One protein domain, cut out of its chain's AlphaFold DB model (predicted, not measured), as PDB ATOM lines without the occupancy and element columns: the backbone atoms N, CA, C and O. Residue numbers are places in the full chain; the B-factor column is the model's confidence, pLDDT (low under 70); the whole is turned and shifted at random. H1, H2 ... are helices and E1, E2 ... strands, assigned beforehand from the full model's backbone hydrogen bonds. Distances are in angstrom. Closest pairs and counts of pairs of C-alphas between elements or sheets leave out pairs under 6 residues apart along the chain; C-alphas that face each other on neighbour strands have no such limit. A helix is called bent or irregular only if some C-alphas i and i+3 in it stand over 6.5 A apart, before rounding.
ATOM      1  N   ALA A  21     -43.039  65.781  27.151       89.69
ATOM      2  CA  ALA A  21     -42.938  64.448  27.712       89.69
ATOM      3  C   ALA A  21     -43.926  63.533  26.982       89.69
ATOM      4  O   ALA A  21     -45.076  63.914  26.736       89.69
ATOM      5  N   ASP A  22     -43.468  62.339  26.617       96.69
ATOM      6  CA  ASP A  22     -44.364  61.297  26.147       96.69
ATOM      7  C   ASP A  22     -45.290  60.902  27.315       96.69
ATOM      8  O   ASP A  22     -44.935  60.998  28.494       96.69
ATOM      9  N   THR A  23     -46.506  60.475  26.996       97.25
ATOM     10  CA  THR A  23     -47.497  60.053  27.995       97.25
ATOM     11  C   THR A  23     -47.832  58.591  27.779       97.25
ATOM     12  O   THR A  23     -48.121  58.182  26.657       97.25
ATOM     13  N   VAL A  24     -47.789  57.789  28.839       97.88
ATOM     14  CA  VAL A  24     -48.117  56.360  28.811       97.88
ATOM     15  C   VAL A  24     -49.323  56.125  29.713       97.88
ATOM     16  O   VAL A  24     -49.258  56.343  30.921       97.88
ATOM     17  N   GLN A  25     -50.432  55.679  29.130       98.31
ATOM     18  CA  GLN A  25     -51.629  55.299  29.871       98.31
ATOM     19  C   GLN A  25     -51.497  53.841  30.317       98.31
ATOM     20  O   GLN A  25     -51.410  52.937  29.482       98.31
ATOM     21  N   LEU A  26     -51.505  53.606  31.628       98.12
ATOM     22  CA  LEU A  26     -51.499  52.263  32.201       98.12
ATOM     23  C   LEU A  26     -52.933  51.759  32.408       98.12
ATOM     24  O   LEU A  26     -53.866  52.531  32.627       98.12
ATOM     25  N   ARG A  27     -53.118  50.443  32.311       97.62
ATOM     26  CA  ARG A  27     -54.392  49.763  32.554       97.62
ATOM     27  C   ARG A  27     -54.640  49.683  34.055       97.62
ATOM     28  O   ARG A  27     -53.827  49.117  34.777       97.62
ATOM     29  N   GLY A  28     -55.798  50.169  34.491       94.88
ATOM     30  CA  GLY A  28     -56.197  50.151  35.902       94.88
ATOM     31  C   GLY A  28     -55.673  51.328  36.727       94.88
ATOM     32  O   GLY A  28     -56.020  51.414  37.896       94.88
ATOM     33  N   GLU A  29     -54.901  52.231  36.121       96.62
ATOM     34  CA  GLU A  29     -54.430  53.469  36.745       96.62
ATOM     35  C   GLU A  29     -55.154  54.667  36.123       96.62
ATOM     36  O   GLU A  29     -55.247  54.775  34.898       96.62
ATOM     37  N   ASP A  30     -55.641  55.587  36.956       94.81
ATOM     38  CA  ASP A  30     -56.368  56.775  36.484       94.81
ATOM     39  C   ASP A  30     -55.428  57.859  35.933       94.81
ATOM     40  O   ASP A  30     -55.822  58.668  35.093       94.81
ATOM     41  N   SER A  31     -54.177  57.891  36.403       96.56
ATOM     42  CA  SER A  31     -53.204  58.925  36.040       96.56
ATOM     43  C   SER A  31     -52.190  58.400  35.018       96.56
ATOM     44  O   SER A  31     -51.510  57.412  35.300       96.56
ATOM     45  N   PRO A  32     -52.040  59.044  33.842       97.19
ATOM     46  CA  PRO A  32     -51.024  58.654  32.875       97.19
ATOM     47  C   PRO A  32     -49.625  58.955  33.416       97.19
ATOM     48  O   PRO A  32     -49.386  59.989  34.043       97.19
ATOM     49  N   MET A  33     -48.679  58.075  33.109       96.56
ATOM     50  CA  MET A  33     -47.271  58.261  33.441       96.56
ATOM     51  C   MET A  33     -46.620  59.191  32.409       96.56
ATOM     52  O   MET A  33     -46.777  58.981  31.203       96.56
ATOM     53  N   GLN A  34     -45.900  60.221  32.860       96.44
ATOM     54  CA  GLN A  34     -45.229  61.188  31.983       96.44
ATOM     55  C   GLN A  34     -43.722  60.927  31.956       96.44
ATOM     56  O   GLN A  34     -43.079  60.907  32.998       96.44
ATOM     57  N   GLY A  35     -43.133  60.751  30.778       95.38
ATOM     58  CA  GLY A  35     -41.700  60.486  30.658       95.38
ATOM     59  C   GLY A  35     -41.215  60.486  29.215       95.38
ATOM     60  O   GLY A  35     -41.996  60.679  28.295       95.38
ATOM     61  N   GLU A  36     -39.924  60.273  28.982       96.25
ATOM     62  CA  GLU A  36     -39.408  60.079  27.618       96.25
ATOM     63  C   GLU A  36     -39.360  58.585  27.295       96.25
ATOM     64  O   GLU A  36     -38.709  57.809  28.001       96.25
ATOM     65  N   ILE A  37     -40.030  58.151  26.222       97.50
ATOM     66  CA  ILE A  37     -39.937  56.760  25.771       97.50
ATOM     67  C   ILE A  37     -38.541  56.538  25.183       97.50
ATOM     68  O   ILE A  37     -38.203  57.053  24.112       97.50
ATOM     69  N   LEU A  38     -37.729  55.726  25.853       96.81
ATOM     70  CA  LEU A  38     -36.368  55.429  25.410       96.81
ATOM     71  C   LEU A  38     -36.376  54.350  24.325       96.81
ATOM     72  O   LEU A  38     -35.825  54.540  23.241       96.81
ATOM     73  N   SER A  39     -37.038  53.226  24.598       97.06
ATOM     74  CA  SER A  39     -37.100  52.071  23.701       97.06
ATOM     75  C   SER A  39     -38.299  51.176  24.019       97.06
ATOM     76  O   SER A  39     -38.894  51.277  25.089       97.06
ATOM     77  N   GLY A  40     -38.645  50.286  23.090       97.62
ATOM     78  CA  GLY A  40     -39.572  49.183  23.329       97.62
ATOM     79  C   GLY A  40     -39.017  47.898  22.726       97.62
ATOM     80  O   GLY A  40     -38.467  47.921  21.623       97.62
ATOM     81  N   SER A  41     -39.122  46.801  23.467       97.69
ATOM     82  CA  SER A  41     -38.732  45.449  23.048       97.69
ATOM     83  C   SER A  41     -39.788  44.446  23.507       97.69
ATOM     84  O   SER A  41     -40.771  44.833  24.131       97.69
ATOM     85  N   LEU A  59     -41.811  48.963  31.711       98.00
ATOM     86  CA  LEU A  59     -43.246  48.726  31.825       98.00
ATOM     87  C   LEU A  59     -43.643  47.512  30.968       98.00
ATOM     88  O   LEU A  59     -43.361  47.522  29.767       98.00
ATOM     89  N   PRO A  60     -44.302  46.483  31.530       98.31
ATOM     90  CA  PRO A  60     -44.792  45.348  30.746       98.31
ATOM     91  C   PRO A  60     -45.868  45.786  29.744       98.31
ATOM     92  O   PRO A  60     -46.710  46.630  30.052       98.31
ATOM     93  N   TRP A  61     -45.921  45.191  28.556       98.56
ATOM     94  CA  TRP A  61     -46.930  45.550  27.554       98.56
ATOM     95  C   TRP A  61     -48.346  45.195  28.001       98.56
ATOM     96  O   TRP A  61     -49.300  45.917  27.678       98.56
ATOM     97  N   SER A  62     -48.501  44.137  28.801       98.31
ATOM     98  CA  SER A  62     -49.797  43.784  29.388       98.31
ATOM     99  C   SER A  62     -50.348  44.844  30.352       98.31
ATOM    100  O   SER A  62     -51.564  44.889  30.565       98.31
ATOM    101  N   THR A  63     -49.531  45.773  30.862       98.31
ATOM    102  CA  THR A  63     -49.999  46.882  31.711       98.31
ATOM    103  C   THR A  63     -50.240  48.183  30.943       98.31
ATOM    104  O   THR A  63     -50.911  49.061  31.470       98.31
ATOM    105  N   ILE A  64     -49.782  48.320  29.696       98.44
ATOM    106  CA  ILE A  64     -49.882  49.572  28.922       98.44
ATOM    107  C   ILE A  64     -51.146  49.600  28.058       98.44
ATOM    108  O   ILE A  64     -51.241  48.864  27.079       98.44
ATOM    109  N   GLN A  65     -52.098  50.482  28.365       98.38
ATOM    110  CA  GLN A  65     -53.306  50.686  27.555       98.38
ATOM    111  C   GLN A  65     -53.000  51.376  26.222       98.38
ATOM    112  O   GLN A  65     -53.591  51.032  25.201       98.38
ATOM    113  N   GLY A  66     -52.086  52.344  26.238       98.06
ATOM    114  CA  GLY A  66     -51.663  53.111  25.073       98.06
ATOM    115  C   GLY A  66     -50.642  54.171  25.465       98.06
ATOM    116  O   GLY A  66     -50.348  54.355  26.646       98.06
ATOM    117  N   PHE A  67     -50.087  54.877  24.487       97.88
ATOM    118  CA  PHE A  67     -49.168  55.982  24.738       97.88
ATOM    119  C   PHE A  67     -49.290  57.049  23.647       97.88
ATOM    120  O   PHE A  67     -49.683  56.756  22.519       97.88
ATOM    121  N   LEU A  76     -43.862  50.060  17.698       97.75
ATOM    122  CA  LEU A  76     -44.415  49.730  19.011       97.75
ATOM    123  C   LEU A  76     -45.864  49.221  18.947       97.75
ATOM    124  O   LEU A  76     -46.319  48.589  19.900       97.75
ATOM    125  N   ASP A  77     -46.566  49.429  17.830       98.00
ATOM    126  CA  ASP A  77     -47.980  49.051  17.680       98.00
ATOM    127  C   ASP A  77     -48.181  47.530  17.785       98.00
ATOM    128  O   ASP A  77     -49.164  47.054  18.361       98.00
ATOM    129  N   ALA A  78     -47.214  46.752  17.285       97.44
ATOM    130  CA  ALA A  78     -47.228  45.296  17.382       97.44
ATOM    131  C   ALA A  78     -47.166  44.821  18.844       97.44
ATOM    132  O   ALA A  78     -47.950  43.961  19.249       97.44
ATOM    133  N   PHE A  79     -46.289  45.421  19.656       98.06
ATOM    134  CA  PHE A  79     -46.172  45.073  21.070       98.06
ATOM    135  C   PHE A  79     -47.387  45.532  21.880       98.06
ATOM    136  O   PHE A  79     -47.842  44.803  22.758       98.06
ATOM    137  N   LEU A  80     -47.965  46.692  21.553       98.19
ATOM    138  CA  LEU A  80     -49.192  47.162  22.198       98.19
ATOM    139  C   LEU A  80     -50.368  46.207  21.928       98.19
ATOM    140  O   LEU A  80     -51.097  45.849  22.854       98.19
ATOM    141  N   THR A  81     -50.495  45.738  20.682       98.19
ATOM    142  CA  THR A  81     -51.502  44.744  20.274       98.19
ATOM    143  C   THR A  81     -51.314  43.421  21.023       98.19
ATOM    144  O   THR A  81     -52.274  42.853  21.549       98.19
ATOM    145  N   GLN A  82     -50.071  42.939  21.123       98.19
ATOM    146  CA  GLN A  82     -49.745  41.727  21.877       98.19
ATOM    147  C   GLN A  82     -50.042  41.891  23.375       98.19
ATOM    148  O   GLN A  82     -50.690  41.030  23.971       98.19
ATOM    149  N   GLY A  83     -49.639  43.013  23.974       98.31
ATOM    150  CA  GLY A  83     -49.913  43.337  25.373       98.31
ATOM    151  C   GLY A  83     -51.407  43.377  25.689       98.31
ATOM    152  O   GLY A  83     -51.842  42.844  26.711       98.31
ATOM    153  N   GLU A  84     -52.224  43.929  24.790       98.56
ATOM    154  CA  GLU A  84     -53.684  43.915  24.921       98.56
ATOM    155  C   GLU A  84     -54.254  42.489  24.896       98.56
ATOM    156  O   GLU A  84     -55.125  42.153  25.708       98.56
ATOM    157  N   ALA A  85     -53.753  41.631  24.002       98.62
ATOM    158  CA  ALA A  85     -54.155  40.230  23.946       98.62
ATOM    159  C   ALA A  85     -53.808  39.492  25.252       98.62
ATOM    160  O   ALA A  85     -54.682  38.837  25.829       98.62
ATOM    161  N   LEU A  86     -52.582  39.660  25.764       98.62
ATOM    162  CA  LEU A  86     -52.137  39.062  27.029       98.62
ATOM    163  C   LEU A  86     -52.958  39.554  28.226       98.62
ATOM    164  O   LEU A  86     -53.382  38.751  29.059       98.62
ATOM    165  N   TRP A  87     -53.248  40.855  28.290       98.56
ATOM    166  CA  TRP A  87     -54.099  41.426  29.334       98.56
ATOM    167  C   TRP A  87     -55.509  40.816  29.314       98.56
ATOM    168  O   TRP A  87     -56.027  40.395  30.354       98.56
ATOM    169  N   ARG A  88     -56.124  40.680  28.130       98.44
ATOM    170  CA  ARG A  88     -57.433  40.017  27.994       98.44
ATOM    171  C   ARG A  88     -57.375  38.546  28.404       98.44
ATOM    172  O   ARG A  88     -58.283  38.084  29.094       98.44
ATOM    173  N   ALA A  89     -56.331  37.819  28.007       98.62
ATOM    174  CA  ALA A  89     -56.139  36.415  28.371       98.62
ATOM    175  C   ALA A  89     -55.987  36.234  29.888       98.62
ATOM    176  O   ALA A  89     -56.644  35.368  30.469       98.62
ATOM    177  N   LYS A  90     -55.224  37.115  30.551       98.44
ATOM    178  CA  LYS A  90     -55.113  37.166  32.015       98.44
ATOM    179  C   LYS A  90     -56.486  37.283  32.675       98.44
ATOM    180  O   LYS A  90     -56.829  36.473  33.531       98.44
ATOM    181  N   HIS A  91     -57.286  38.267  32.265       98.25
ATOM    182  CA  HIS A  91     -58.609  38.489  32.855       98.25
ATOM    183  C   HIS A  91     -59.604  37.366  32.555       98.25
ATOM    184  O   HIS A  91     -60.409  37.032  33.421       98.25
ATOM    185  N   ARG A  92     -59.537  36.747  31.371       98.25
ATOM    186  CA  ARG A  92     -60.302  35.531  31.052       98.25
ATOM    187  C   ARG A  92     -59.963  34.405  32.023       98.25
ATOM    188  O   ARG A  92     -60.861  33.864  32.660       98.25
ATOM    189  N   LEU A  93     -58.674  34.123  32.210       97.50
ATOM    190  CA  LEU A  93     -58.224  33.073  33.119       97.50
ATOM    191  C   LEU A  93     -58.644  33.351  34.573       97.50
ATOM    192  O   LEU A  93     -59.125  32.445  35.246       97.50
ATOM    193  N   LEU A  94     -58.554  34.605  35.032       97.06
ATOM    194  CA  LEU A  94     -59.017  35.020  36.366       97.06
ATOM    195  C   LEU A  94     -60.525  34.812  36.589       97.06
ATOM    196  O   LEU A  94     -60.945  34.639  37.730       97.06
ATOM    197  N   ARG A  95     -61.338  34.821  35.527       97.38
ATOM    198  CA  ARG A  95     -62.781  34.526  35.590       97.38
ATOM    199  C   ARG A  95     -63.114  33.047  35.380       97.38
ATOM    200  O   ARG A  95     -64.282  32.685  35.457       97.38
ATOM    201  N   GLY A  96     -62.117  32.207  35.106       94.31
ATOM    202  CA  GLY A  96     -62.312  30.792  34.786       94.31
ATOM    203  C   GLY A  96     -62.591  30.500  33.305       94.31
ATOM    204  O   GLY A  96     -62.854  29.351  32.963       94.31
ATOM    205  N   ASP A  97     -62.474  31.486  32.407       97.56
ATOM    206  CA  ASP A  97     -62.647  31.316  30.955       97.56
ATOM    207  C   ASP A  97     -61.393  30.668  30.316       97.56
ATOM    208  O   ASP A  97     -60.750  31.252  29.436       97.56
ATOM    209  N   VAL A  98     -61.007  29.472  30.778       96.38
ATOM    210  CA  VAL A  98     -59.729  28.811  30.438       96.38
ATOM    211  C   VAL A  98     -59.545  28.653  28.927       96.38
ATOM    212  O   VAL A  98     -58.503  29.021  28.390       96.38
ATOM    213  N   HIS A  99     -60.564  28.148  28.228       95.75
ATOM    214  CA  HIS A  99     -60.477  27.855  26.795       95.75
ATOM    215  C   HIS A  99     -60.185  29.112  25.955       95.75
ATOM    216  O   HIS A  99     -59.330  29.088  25.081       95.75
ATOM    217  N   LEU A 100     -60.813  30.247  26.282       96.44
ATOM    218  CA  LEU A 100     -60.593  31.511  25.566       96.44
ATOM    219  C   LEU A 100     -59.256  32.185  25.914       96.44
ATOM    220  O   LEU A 100     -58.828  33.097  25.200       96.44
ATOM    221  N   ALA A 101     -58.645  31.833  27.044       98.38
ATOM    222  CA  ALA A 101     -57.336  32.345  27.443       98.38
ATOM    223  C   ALA A 101     -56.196  31.534  26.812       98.38
ATOM    224  O   ALA A 101     -55.177  32.108  26.425       98.38
ATOM    225  N   GLN A 102     -56.387  30.218  26.691       97.56
ATOM    226  CA  GLN A 102     -55.367  29.271  26.255       97.56
ATOM    227  C   GLN A 102     -54.740  29.642  24.912       97.56
ATOM    228  O   GLN A 102     -53.516  29.730  24.837       97.56
ATOM    229  N   ASP A 103     -55.553  29.885  23.879       97.44
ATOM    230  CA  ASP A 103     -55.044  30.148  22.528       97.44
ATOM    231  C   ASP A 103     -54.055  31.312  22.520       97.44
ATOM    232  O   ASP A 103     -53.007  31.236  21.885       97.44
ATOM    233  N   VAL A 104     -54.349  32.369  23.281       98.50
ATOM    234  CA  VAL A 104     -53.486  33.548  23.368       98.50
ATOM    235  C   VAL A 104     -52.147  33.200  24.019       98.50
ATOM    236  O   VAL A 104     -51.101  33.587  23.498       98.50
ATOM    237  N   PHE A 105     -52.157  32.463  25.133       98.56
ATOM    238  CA  PHE A 105     -50.924  32.094  25.830       98.56
ATOM    239  C   PHE A 105     -50.067  31.115  25.023       98.56
ATOM    240  O   PHE A 105     -48.859  31.319  24.927       98.56
ATOM    241  N   ILE A 106     -50.674  30.102  24.394       96.56
ATOM    242  CA  ILE A 106     -49.950  29.129  23.562       96.56
ATOM    243  C   ILE A 106     -49.306  29.819  22.356       96.56
ATOM    244  O   ILE A 106     -48.131  29.586  22.085       96.56
ATOM    245  N   HIS A 107     -50.027  30.707  21.663       97.50
ATOM    246  CA  HIS A 107     -49.463  31.437  20.521       97.50
ATOM    247  C   HIS A 107     -48.344  32.405  20.929       97.50
ATOM    248  O   HIS A 107     -47.419  32.624  20.150       97.50
ATOM    249  N   ALA A 108     -48.410  32.986  22.130       97.81
ATOM    250  CA  ALA A 108     -47.386  33.905  22.622       97.81
ATOM    251  C   ALA A 108     -46.114  33.192  23.111       97.81
ATOM    252  O   ALA A 108     -45.035  33.783  23.066       97.81
ATOM    253  N   LEU A 109     -46.220  31.938  23.567       96.00
ATOM    254  CA  LEU A 109     -45.136  31.204  24.226       96.00
ATOM    255  C   LEU A 109     -43.802  31.209  23.450       96.00
ATOM    256  O   LEU A 109     -42.787  31.565  24.056       96.00
ATOM    257  N   PRO A 110     -43.758  30.930  22.127       95.19
ATOM    258  CA  PRO A 110     -42.497  30.894  21.381       95.19
ATOM    259  C   PRO A 110     -41.744  32.230  21.375       95.19
ATOM    260  O   PRO A 110     -40.517  32.243  21.331       95.19
ATOM    261  N   SER A 111     -42.459  33.358  21.446       95.88
ATOM    262  CA  SER A 111     -41.852  34.694  21.472       95.88
ATOM    263  C   SER A 111     -41.174  35.023  22.802       95.88
ATOM    264  O   SER A 111     -40.338  35.922  22.841       95.88
ATOM    265  N   TYR A 112     -41.518  34.308  23.879       96.50
ATOM    266  CA  TYR A 112     -41.050  34.607  25.231       96.50
ATOM    267  C   TYR A 112     -40.046  33.601  25.796       96.50
ATOM    268  O   TYR A 112     -39.476  33.903  26.834       96.50
ATOM    269  N   ILE A 113     -39.756  32.473  25.128       90.31
ATOM    270  CA  ILE A 113     -38.868  31.392  25.628       90.31
ATOM    271  C   ILE A 113     -37.535  31.887  26.222       90.31
ATOM    272  O   ILE A 113     -37.030  31.288  27.167       90.31
ATOM    273  N   GLN A 114     -36.962  32.970  25.688       88.00
ATOM    274  CA  GLN A 114     -35.680  33.533  26.142       88.00
ATOM    275  C   GLN A 114     -35.814  34.823  26.967       88.00
ATOM    276  O   GLN A 114     -34.808  35.415  27.350       88.00
ATOM    277  N   SER A 115     -37.036  35.286  27.215       93.56
ATOM    278  CA  SER A 115     -37.310  36.513  27.956       93.56
ATOM    279  C   SER A 115     -37.508  36.212  29.440       93.56
ATOM    280  O   SER A 115     -38.121  35.215  29.819       93.56
ATOM    281  N   SER A 116     -37.023  37.118  30.287       95.12
ATOM    282  CA  SER A 116     -37.270  37.126  31.732       95.12
ATOM    283  C   SER A 116     -38.212  38.246  32.177       95.12
ATOM    284  O   SER A 116     -38.266  38.596  33.355       95.12
ATOM    285  N   SER A 117     -38.944  38.834  31.231       97.06
ATOM    286  CA  SER A 117     -39.874  39.929  31.499       97.06
ATOM    287  C   SER A 117     -41.115  39.488  32.281       97.06
ATOM    288  O   SER A 117     -41.478  38.310  32.324       97.06
ATOM    289  N   ALA A 118     -41.830  40.459  32.851       97.75
ATOM    290  CA  ALA A 118     -43.106  40.197  33.516       97.75
ATOM    291  C   ALA A 118     -44.176  39.647  32.549       97.75
ATOM    292  O   ALA A 118     -45.028  38.857  32.956       97.75
ATOM    293  N   ASP A 119     -44.124  40.014  31.263       98.44
ATOM    294  CA  ASP A 119     -45.014  39.433  30.252       98.44
ATOM    295  C   ASP A 119     -44.629  37.986  29.919       98.44
ATOM    296  O   ASP A 119     -45.522  37.152  29.774       98.44
ATOM    297  N   ALA A 120     -43.331  37.650  29.889       97.88
ATOM    298  CA  ALA A 120     -42.880  36.260  29.765       97.88
ATOM    299  C   ALA A 120     -43.451  35.406  30.900       97.88
ATOM    300  O   ALA A 120     -44.037  34.348  30.677       97.88
ATOM    301  N   GLN A 121     -43.366  35.923  32.124       97.75
ATOM    302  CA  GLN A 121     -43.917  35.276  33.303       97.75
ATOM    303  C   GLN A 121     -45.435  35.075  33.215       97.75
ATOM    304  O   GLN A 121     -45.939  33.994  33.532       97.75
ATOM    305  N   LEU A 122     -46.163  36.105  32.771       98.50
ATOM    306  CA  LEU A 122     -47.602  36.031  32.534       98.50
ATOM    307  C   LEU A 122     -47.946  34.949  31.505       98.50
ATOM    308  O   LEU A 122     -48.884  34.182  31.726       98.50
ATOM    309  N   VAL A 123     -47.180  34.864  30.418       98.56
ATOM    310  CA  VAL A 123     -47.365  33.864  29.363       98.56
ATOM    311  C   VAL A 123     -47.101  32.455  29.879       98.56
ATOM    312  O   VAL A 123     -47.959  31.586  29.720       98.56
ATOM    313  N   PHE A 124     -45.962  32.224  30.533       98.12
ATOM    314  CA  PHE A 124     -45.593  30.902  31.036       98.12
ATOM    315  C   PHE A 124     -46.570  30.400  32.096       98.12
ATOM    316  O   PHE A 124     -47.062  29.275  32.013       98.12
ATOM    317  N   GLU A 125     -46.924  31.237  33.072       98.25
ATOM    318  CA  GLU A 125     -47.877  30.831  34.102       98.25
ATOM    319  C   GLU A 125     -49.301  30.678  33.554       98.25
ATOM    320  O   GLU A 125     -50.014  29.749  33.941       98.25
ATOM    321  N   GLY A 126     -49.712  31.555  32.634       98.44
ATOM    322  CA  GLY A 126     -50.999  31.462  31.956       98.44
ATOM    323  C   GLY A 126     -51.139  30.159  31.167       98.44
ATOM    324  O   GLY A 126     -52.129  29.444  31.342       98.44
ATOM    325  N   ALA A 127     -50.128  29.810  30.366       98.19
ATOM    326  CA  ALA A 127     -50.078  28.560  29.608       98.19
ATOM    327  C   ALA A 127     -50.074  27.331  30.531       98.19
ATOM    328  O   ALA A 127     -50.874  26.418  30.325       98.19
ATOM    329  N   LEU A 128     -49.252  27.344  31.592       97.12
ATOM    330  CA  LEU A 128     -49.202  26.279  32.600       97.12
ATOM    331  C   LEU A 128     -50.587  26.018  33.204       97.12
ATOM    332  O   LEU A 128     -51.075  24.888  33.203       97.12
ATOM    333  N   ARG A 129     -51.248  27.070  33.695       96.88
ATOM    334  CA  ARG A 129     -52.579  26.964  34.310       96.88
ATOM    335  C   ARG A 129     -53.628  26.459  33.321       96.88
ATOM    336  O   ARG A 129     -54.454  25.636  33.706       96.88
ATOM    337  N   CYS A 130     -53.588  26.915  32.067       97.25
ATOM    338  CA  CYS A 130     -54.520  26.448  31.039       97.25
ATOM    339  C   CYS A 130     -54.342  24.957  30.739       97.25
ATOM    340  O   CYS A 130     -55.324  24.219  30.715       97.25
ATOM    341  N   ALA A 131     -53.098  24.507  30.566       94.88
ATOM    342  CA  ALA A 131     -52.787  23.109  30.294       94.88
ATOM    343  C   ALA A 131     -53.199  22.195  31.464       94.88
ATOM    344  O   ALA A 131     -53.857  21.174  31.256       94.88
ATOM    345  N   LEU A 132     -52.924  22.609  32.706       90.88
ATOM    346  CA  LEU A 132     -53.348  21.886  33.909       90.88
ATOM    347  C   LEU A 132     -54.867  21.792  34.050       90.88
ATOM    348  O   LEU A 132     -55.387  20.717  34.339       90.88
ATOM    349  N   ALA A 133     -55.586  22.894  33.820       87.69
ATOM    350  CA  ALA A 133     -57.045  22.921  33.909       87.69
ATOM    351  C   ALA A 133     -57.724  21.995  32.883       87.69
ATOM    352  O   ALA A 133     -58.854  21.567  33.095       87.69
ATOM    353  N   GLN A 134     -57.034  21.662  31.790       88.25
ATOM    354  CA  GLN A 134     -57.506  20.722  30.771       88.25
ATOM    355  C   GLN A 134     -57.054  19.281  31.007       88.25
ATOM    356  O   GLN A 134     -57.363  18.405  30.204       88.25
ATOM    357  N   GLY A 135     -56.282  19.026  32.066       80.25
ATOM    358  CA  GLY A 135     -55.643  17.730  32.280       80.25
ATOM    359  C   GLY A 135     -54.545  17.415  31.258       80.25
ATOM    360  O   GLY A 135     -54.037  16.295  31.233       80.25
ATOM    361  N   ASN A 136     -54.135  18.385  30.436       85.81
ATOM    362  CA  ASN A 136     -53.066  18.212  29.464       85.81
ATOM    363  C   ASN A 136     -51.709  18.439  30.137       85.81
ATOM    364  O   ASN A 136     -51.062  19.478  30.010       85.81
ATOM    365  N   VAL A 137     -51.282  17.422  30.879       81.81
ATOM    366  CA  VAL A 137     -49.990  17.399  31.573       81.81
ATOM    367  C   VAL A 137     -48.829  17.671  30.618       81.81
ATOM    368  O   VAL A 137     -47.864  18.323  31.006       81.81
ATOM    369  N   GLN A 138     -48.906  17.168  29.384       77.69
ATOM    370  CA  GLN A 138     -47.803  17.249  28.430       77.69
ATOM    371  C   GLN A 138     -47.446  18.680  28.081       77.69
ATOM    372  O   GLN A 138     -46.272  19.058  28.116       77.69
ATOM    373  N   ASP A 139     -48.471  19.470  27.795       85.94
ATOM    374  CA  ASP A 139     -48.304  20.853  27.373       85.94
ATOM    375  C   ASP A 139     -48.034  21.782  28.564       85.94
ATOM    376  O   ASP A 139     -47.582  22.907  28.386       85.94
ATOM    377  N   ALA A 140     -48.238  21.302  29.795       90.94
ATOM    378  CA  ALA A 140     -47.897  22.024  31.016       90.94
ATOM    379  C   ALA A 140     -46.396  21.950  31.374       90.94
ATOM    380  O   ALA A 140     -45.911  22.807  32.112       90.94
ATOM    381  N   ILE A 141     -45.635  20.977  30.854       84.19
ATOM    382  CA  ILE A 141     -44.219  20.788  31.224       84.19
ATOM    383  C   ILE A 141     -43.359  21.985  30.804       84.19
ATOM    384  O   ILE A 141     -42.634  22.539  31.626       84.19
ATOM    385  N   GLU A 142     -43.419  22.385  29.534       85.56
ATOM    386  CA  GLU A 142     -42.557  23.447  29.002       85.56
ATOM    387  C   GLU A 142     -42.810  24.813  29.672       85.56
ATOM    388  O   GLU A 142     -41.843  25.408  30.157       85.56
ATOM    389  N   PRO A 143     -44.065  25.287  29.824       94.44
ATOM    390  CA  PRO A 143     -44.340  26.522  30.551       94.44
ATOM    391  C   PRO A 143     -43.905  26.468  32.020       94.44
ATOM    392  O   PRO A 143     -43.418  27.465  32.550       94.44
ATOM    393  N   TRP A 144     -44.029  25.314  32.688       93.38
ATOM    394  CA  TRP A 144     -43.516  25.148  34.051       93.38
ATOM    395  C   TRP A 144     -41.995  25.313  34.107       93.38
ATOM    396  O   TRP A 144     -41.503  26.105  34.912       93.38
ATOM    397  N   LEU A 145     -41.256  24.632  33.229       85.19
ATOM    398  CA  LEU A 145     -39.796  24.735  33.171       85.19
ATOM    399  C   LEU A 145     -39.323  26.163  32.869       85.19
ATOM    400  O   LEU A 145     -38.338  26.606  33.454       85.19
ATOM    401  N   ALA A 146     -40.035  26.889  32.005       88.56
ATOM    402  CA  ALA A 146     -39.738  28.286  31.694       88.56
ATOM    403  C   ALA A 146     -40.061  29.241  32.862       88.56
ATOM    404  O   ALA A 146     -39.382  30.248  33.058       88.56
ATOM    405  N   LEU A 147     -41.068  28.915  33.681       94.38
ATOM    406  CA  LEU A 147     -41.485  29.730  34.825       94.38
ATOM    407  C   LEU A 147     -40.566  29.578  36.050       94.38
ATOM    408  O   LEU A 147     -40.399  30.539  36.805       94.38
ATOM    409  N   VAL A 148     -39.962  28.403  36.262       88.19
ATOM    410  CA  VAL A 148     -39.112  28.117  37.437       88.19
ATOM    411  C   VAL A 148     -37.951  29.113  37.598       88.19
ATOM    412  O   VAL A 148     -37.828  29.681  38.686       88.19
ATOM    413  N   PRO A 149     -37.129  29.414  36.571       86.44
ATOM    414  CA  PRO A 149     -36.060  30.406  36.697       86.44
ATOM    415  C   PRO A 149     -36.565  31.792  37.122       86.44
ATOM    416  O   PRO A 149     -35.934  32.449  37.949       86.44
ATOM    417  N   LEU A 150     -37.730  32.220  36.620       91.62
ATOM    418  CA  LEU A 150     -38.318  33.522  36.964       91.62
ATOM    419  C   LEU A 150     -38.757  33.577  38.429       91.62
ATOM    420  O   LEU A 150     -38.593  34.604  39.091       91.62
ATOM    421  N   ARG A 151     -39.275  32.460  38.956       92.31
ATOM    422  CA  ARG A 151     -39.615  32.318  40.378       92.31
ATOM    423  C   ARG A 151     -38.395  32.345  41.276       92.31
ATOM    424  O   ARG A 151     -38.412  33.034  42.290       92.31
ATOM    425  N   ILE A 152     -37.336  31.644  40.884       84.88
ATOM    426  CA  ILE A 152     -36.061  31.654  41.606       84.88
ATOM    427  C   ILE A 152     -35.476  33.073  41.646       84.88
ATOM    428  O   ILE A 152     -34.925  33.474  42.668       84.88
ATOM    429  N   ALA A 153     -35.650  33.852  40.575       88.44
ATOM    430  CA  ALA A 153     -35.258  35.260  40.521       88.44
ATOM    431  C   ALA A 153     -36.144  36.199  41.374       88.44
ATOM    432  O   ALA A 153     -35.910  37.405  41.383       88.44
ATOM    433  N   GLY A 154     -37.143  35.671  42.091       92.06
ATOM    434  CA  GLY A 154     -38.005  36.434  42.999       92.06
ATOM    435  C   GLY A 154     -39.248  37.042  42.349       92.06
ATOM    436  O   GLY A 154     -39.914  37.865  42.970       92.06
ATOM    437  N   SER A 155     -39.587  36.655  41.117       93.69
ATOM    438  CA  SER A 155     -40.755  37.217  40.427       93.69
ATOM    439  C   SER A 155     -42.064  36.693  41.038       93.69
ATOM    440  O   SER A 155     -42.272  35.478  41.137       93.69
ATOM    441  N   GLU A 156     -42.987  37.587  41.400       95.50
ATOM    442  CA  GLU A 156     -44.293  37.258  42.005       95.50
ATOM    443  C   GLU A 156     -45.331  36.775  40.986       95.50
ATOM    444  O   GLU A 156     -45.183  36.986  39.789       95.50
ATOM    445  N   SER A 157     -46.372  36.044  41.401       96.44
ATOM    446  CA  SER A 157     -47.380  35.549  40.445       96.44
ATOM    447  C   SER A 157     -48.158  36.714  39.826       96.44
ATOM    448  O   SER A 157     -48.686  37.541  40.570       96.44
ATOM    449  N   PRO A 158     -48.352  36.752  38.492       97.31
ATOM    450  CA  PRO A 158     -49.260  37.707  37.883       97.31
ATOM    451  C   PRO A 158     -50.736  37.370  38.169       97.31
ATOM    452  O   PRO A 158     -51.608  38.152  37.784       97.31
ATOM    453  N   PHE A 159     -51.033  36.254  38.852       97.50
ATOM    454  CA  PHE A 159     -52.371  35.799  39.242       97.50
ATOM    455  C   PHE A 159     -52.536  35.738  40.775       97.50
ATOM    456  O   PHE A 159     -52.771  34.659  41.321       97.50
ATOM    457  N   PRO A 160     -52.450  36.874  41.493       95.25
ATOM    458  CA  PRO A 160     -52.384  36.895  42.959       95.25
ATOM    459  C   PRO A 160     -53.652  36.380  43.656       95.25
ATOM    460  O   PRO A 160     -53.608  36.017  44.825       95.25
ATOM    461  N   THR A 161     -54.790  36.349  42.960       95.94
ATOM    462  CA  THR A 161     -56.066  35.860  43.504       95.94
ATOM    463  C   THR A 161     -56.293  34.366  43.278       95.94
ATOM    464  O   THR A 161     -57.271  33.822  43.789       95.94
ATOM    465  N   LEU A 162     -55.437  33.695  42.498       92.62
ATOM    466  CA  LEU A 162     -55.524  32.255  42.257       92.62
ATOM    467  C   LEU A 162     -54.576  31.505  43.193       92.62
ATOM    468  O   LEU A 162     -53.525  32.014  43.571       92.62
ATOM    469  N   ILE A 163     -54.910  30.247  43.494       89.94
ATOM    470  CA  ILE A 163     -54.001  29.344  44.214       89.94
ATOM    471  C   ILE A 163     -52.660  29.288  43.452       89.94
ATOM    472  O   ILE A 163     -52.674  29.172  42.213       89.94
ATOM    473  N   PRO A 164     -51.506  29.402  44.140       92.31
ATOM    474  CA  PRO A 164     -50.198  29.288  43.507       92.31
ATOM    475  C   PRO A 164     -50.060  27.974  42.733       92.31
ATOM    476  O   PRO A 164     -50.318  26.900  43.264       92.31
ATOM    477  N   VAL A 165     -49.665  28.062  41.459       94.06
ATOM    478  CA  VAL A 165     -49.473  26.878  40.600       94.06
ATOM    479  C   VAL A 165     -48.088  26.246  40.768       94.06
ATOM    480  O   VAL A 165     -47.901  25.066  40.489       94.06
ATOM    481  N   ILE A 166     -47.127  27.033  41.251       90.88
ATOM    482  CA  ILE A 166     -45.807  26.581  41.680       90.88
ATOM    483  C   ILE A 166     -45.717  26.832  43.175       90.88
ATOM    484  O   ILE A 166     -46.049  27.924  43.641       90.88
ATOM    485  N   ASP A 167     -45.247  25.831  43.903       84.12
ATOM    486  CA  ASP A 167     -44.931  25.975  45.312       84.12
ATOM    487  C   ASP A 167     -43.625  26.777  45.482       84.12
ATOM    488  O   ASP A 167     -42.604  26.487  44.853       84.12
ATOM    489  N   SER A 168     -43.672  27.819  46.314       83.94
ATOM    490  CA  SER A 168     -42.583  28.789  46.485       83.94
ATOM    491  C   SER A 168     -41.352  28.243  47.209       83.94
ATOM    492  O   SER A 168     -40.295  28.863  47.138       83.94
ATOM    493  N   GLU A 169     -41.455  27.111  47.904       76.25
ATOM    494  CA  GLU A 169     -40.304  26.463  48.540       76.25
ATOM    495  C   GLU A 169     -39.659  25.442  47.602       76.25
ATOM    496  O   GLU A 169     -38.431  25.354  47.496       76.25
ATOM    497  N   THR A 170     -40.495  24.665  46.913       75.31
ATOM    498  CA  THR A 170     -40.057  23.518  46.113       75.31
ATOM    499  C   THR A 170     -39.703  23.878  44.673       75.31
ATOM    500  O   THR A 170     -38.937  23.154  44.040       75.31
ATOM    501  N   MET A 171     -40.279  24.961  44.141       84.50
ATOM    502  CA  MET A 171     -40.327  25.281  42.704       84.50
ATOM    503  C   MET A 171     -41.018  24.211  41.837       84.50
ATOM    504  O   MET A 171     -41.021  24.292  40.606       84.50
ATOM    505  N   LEU A 172     -41.645  23.210  42.453       83.12
ATOM    506  CA  LEU A 172     -42.398  22.175  41.763       83.12
ATOM    507  C   LEU A 172     -43.839  22.639  41.554       83.12
ATOM    508  O   LEU A 172     -44.398  23.399  42.346       83.12
ATOM    509  N   CYS A 173     -44.440  22.162  40.469       87.00
ATOM    510  CA  CYS A 173     -45.868  22.297  40.230       87.00
ATOM    511  C   CYS A 173     -46.580  21.079  40.844       87.00
ATOM    512  O   CYS A 173     -46.441  19.981  40.296       87.00
ATOM    513  N   PRO A 174     -47.365  21.229  41.931       76.31
ATOM    514  CA  PRO A 174     -48.021  20.101  42.608       76.31
ATOM    515  C   PRO A 174     -48.997  19.320  41.719       76.31
ATOM    516  O   PRO A 174     -49.360  18.191  42.033       76.31
ATOM    517  N   HIS A 175     -49.428  19.931  40.616       80.38
ATOM    518  CA  HIS A 175     -50.389  19.370  39.672       80.38
ATOM    519  C   HIS A 175     -49.740  18.671  38.463       80.38
ATOM    520  O   HIS A 175     -50.462  18.140  37.620       80.38
ATOM    521  N   LEU A 176     -48.404  18.679  38.345       81.06
ATOM    522  CA  LEU A 176     -47.685  18.036  37.243       81.06
ATOM    523  C   LEU A 176     -47.134  16.655  37.656       81.06
ATOM    524  O   LEU A 176     -46.203  16.595  38.462       81.06
TER     525      LEU A 176
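What this domain is: This is residues 21 to 41, 59 to 67 and 76 to 176 of the 321 residues of an uncharacterized protein of Phycisphaerae bacterium (UniProt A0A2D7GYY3). A small three-stranded sheet, E1 to E3, lies at one end of a helical body, beside residues 76 to 87 of H1. H1, H2 and H3 make an up-and-down bundle, each helix running against the one before, and H4 folds back on H3. The 131 printed residues hold three named strands, then four named helices; the sheet, in order E2, E1, E3, is antiparallel, and the class is mixed. The whole is compact, radius of gyration of the C-alphas 15.1 A, with elongated spans of 47 by 30 by 26 A.

Where its parts are: E1, residues 22 to 26, begins with C-alpha 22 at (-44.364, 61.297, 26.147). E2, residues 33 to 41, 18.6 A, bends by 86 degrees at residue 36; E3 is residues 64 to 67. H1, residues 76 to 94, is 27.0 A long, H2, residues 98 to 112, 20.2 A, and H3, residues 118 to 133, 22.2 A. H4, residues 137 to 152, 22.3 A, ends with C-alpha 152 at (-36.061, 31.654, 41.606). H2 is irregular, C-alphas 107 and 110 being 7.0 A apart; H4 only just, with 146 and 149 at 6.6 A.

How they stand to each other: In the hairpin E1 and E2, N 24 and O 33 are within hydrogen-bond range at 2.8 A; between E1 and E3, N 25 and O 66 are, at 2.8 A. H1 stands only just at the sheet's level, height 3.7 A. The hub H3 touches H2, closest C-alphas Tyr 112 and Ala 120 at 5.2 A, opposite ways at a steep tilt of 44 degrees. H3 touches H4, C-alphas of Phe 124 and Pro 143 closest at 4.6 A. H1 and H4 are apart. Every O i to N i+4 pair is within range in H1 and H3, 6 of 11 in H2, 8 of 12 in H4.

The domain as a whole: Residues 42 to 58 and 68 to 75 are not printed, with C-alpha gaps of 10.4 A and 9.7 A. Residues 153 to 176 have no named element. No printed residue is under 70.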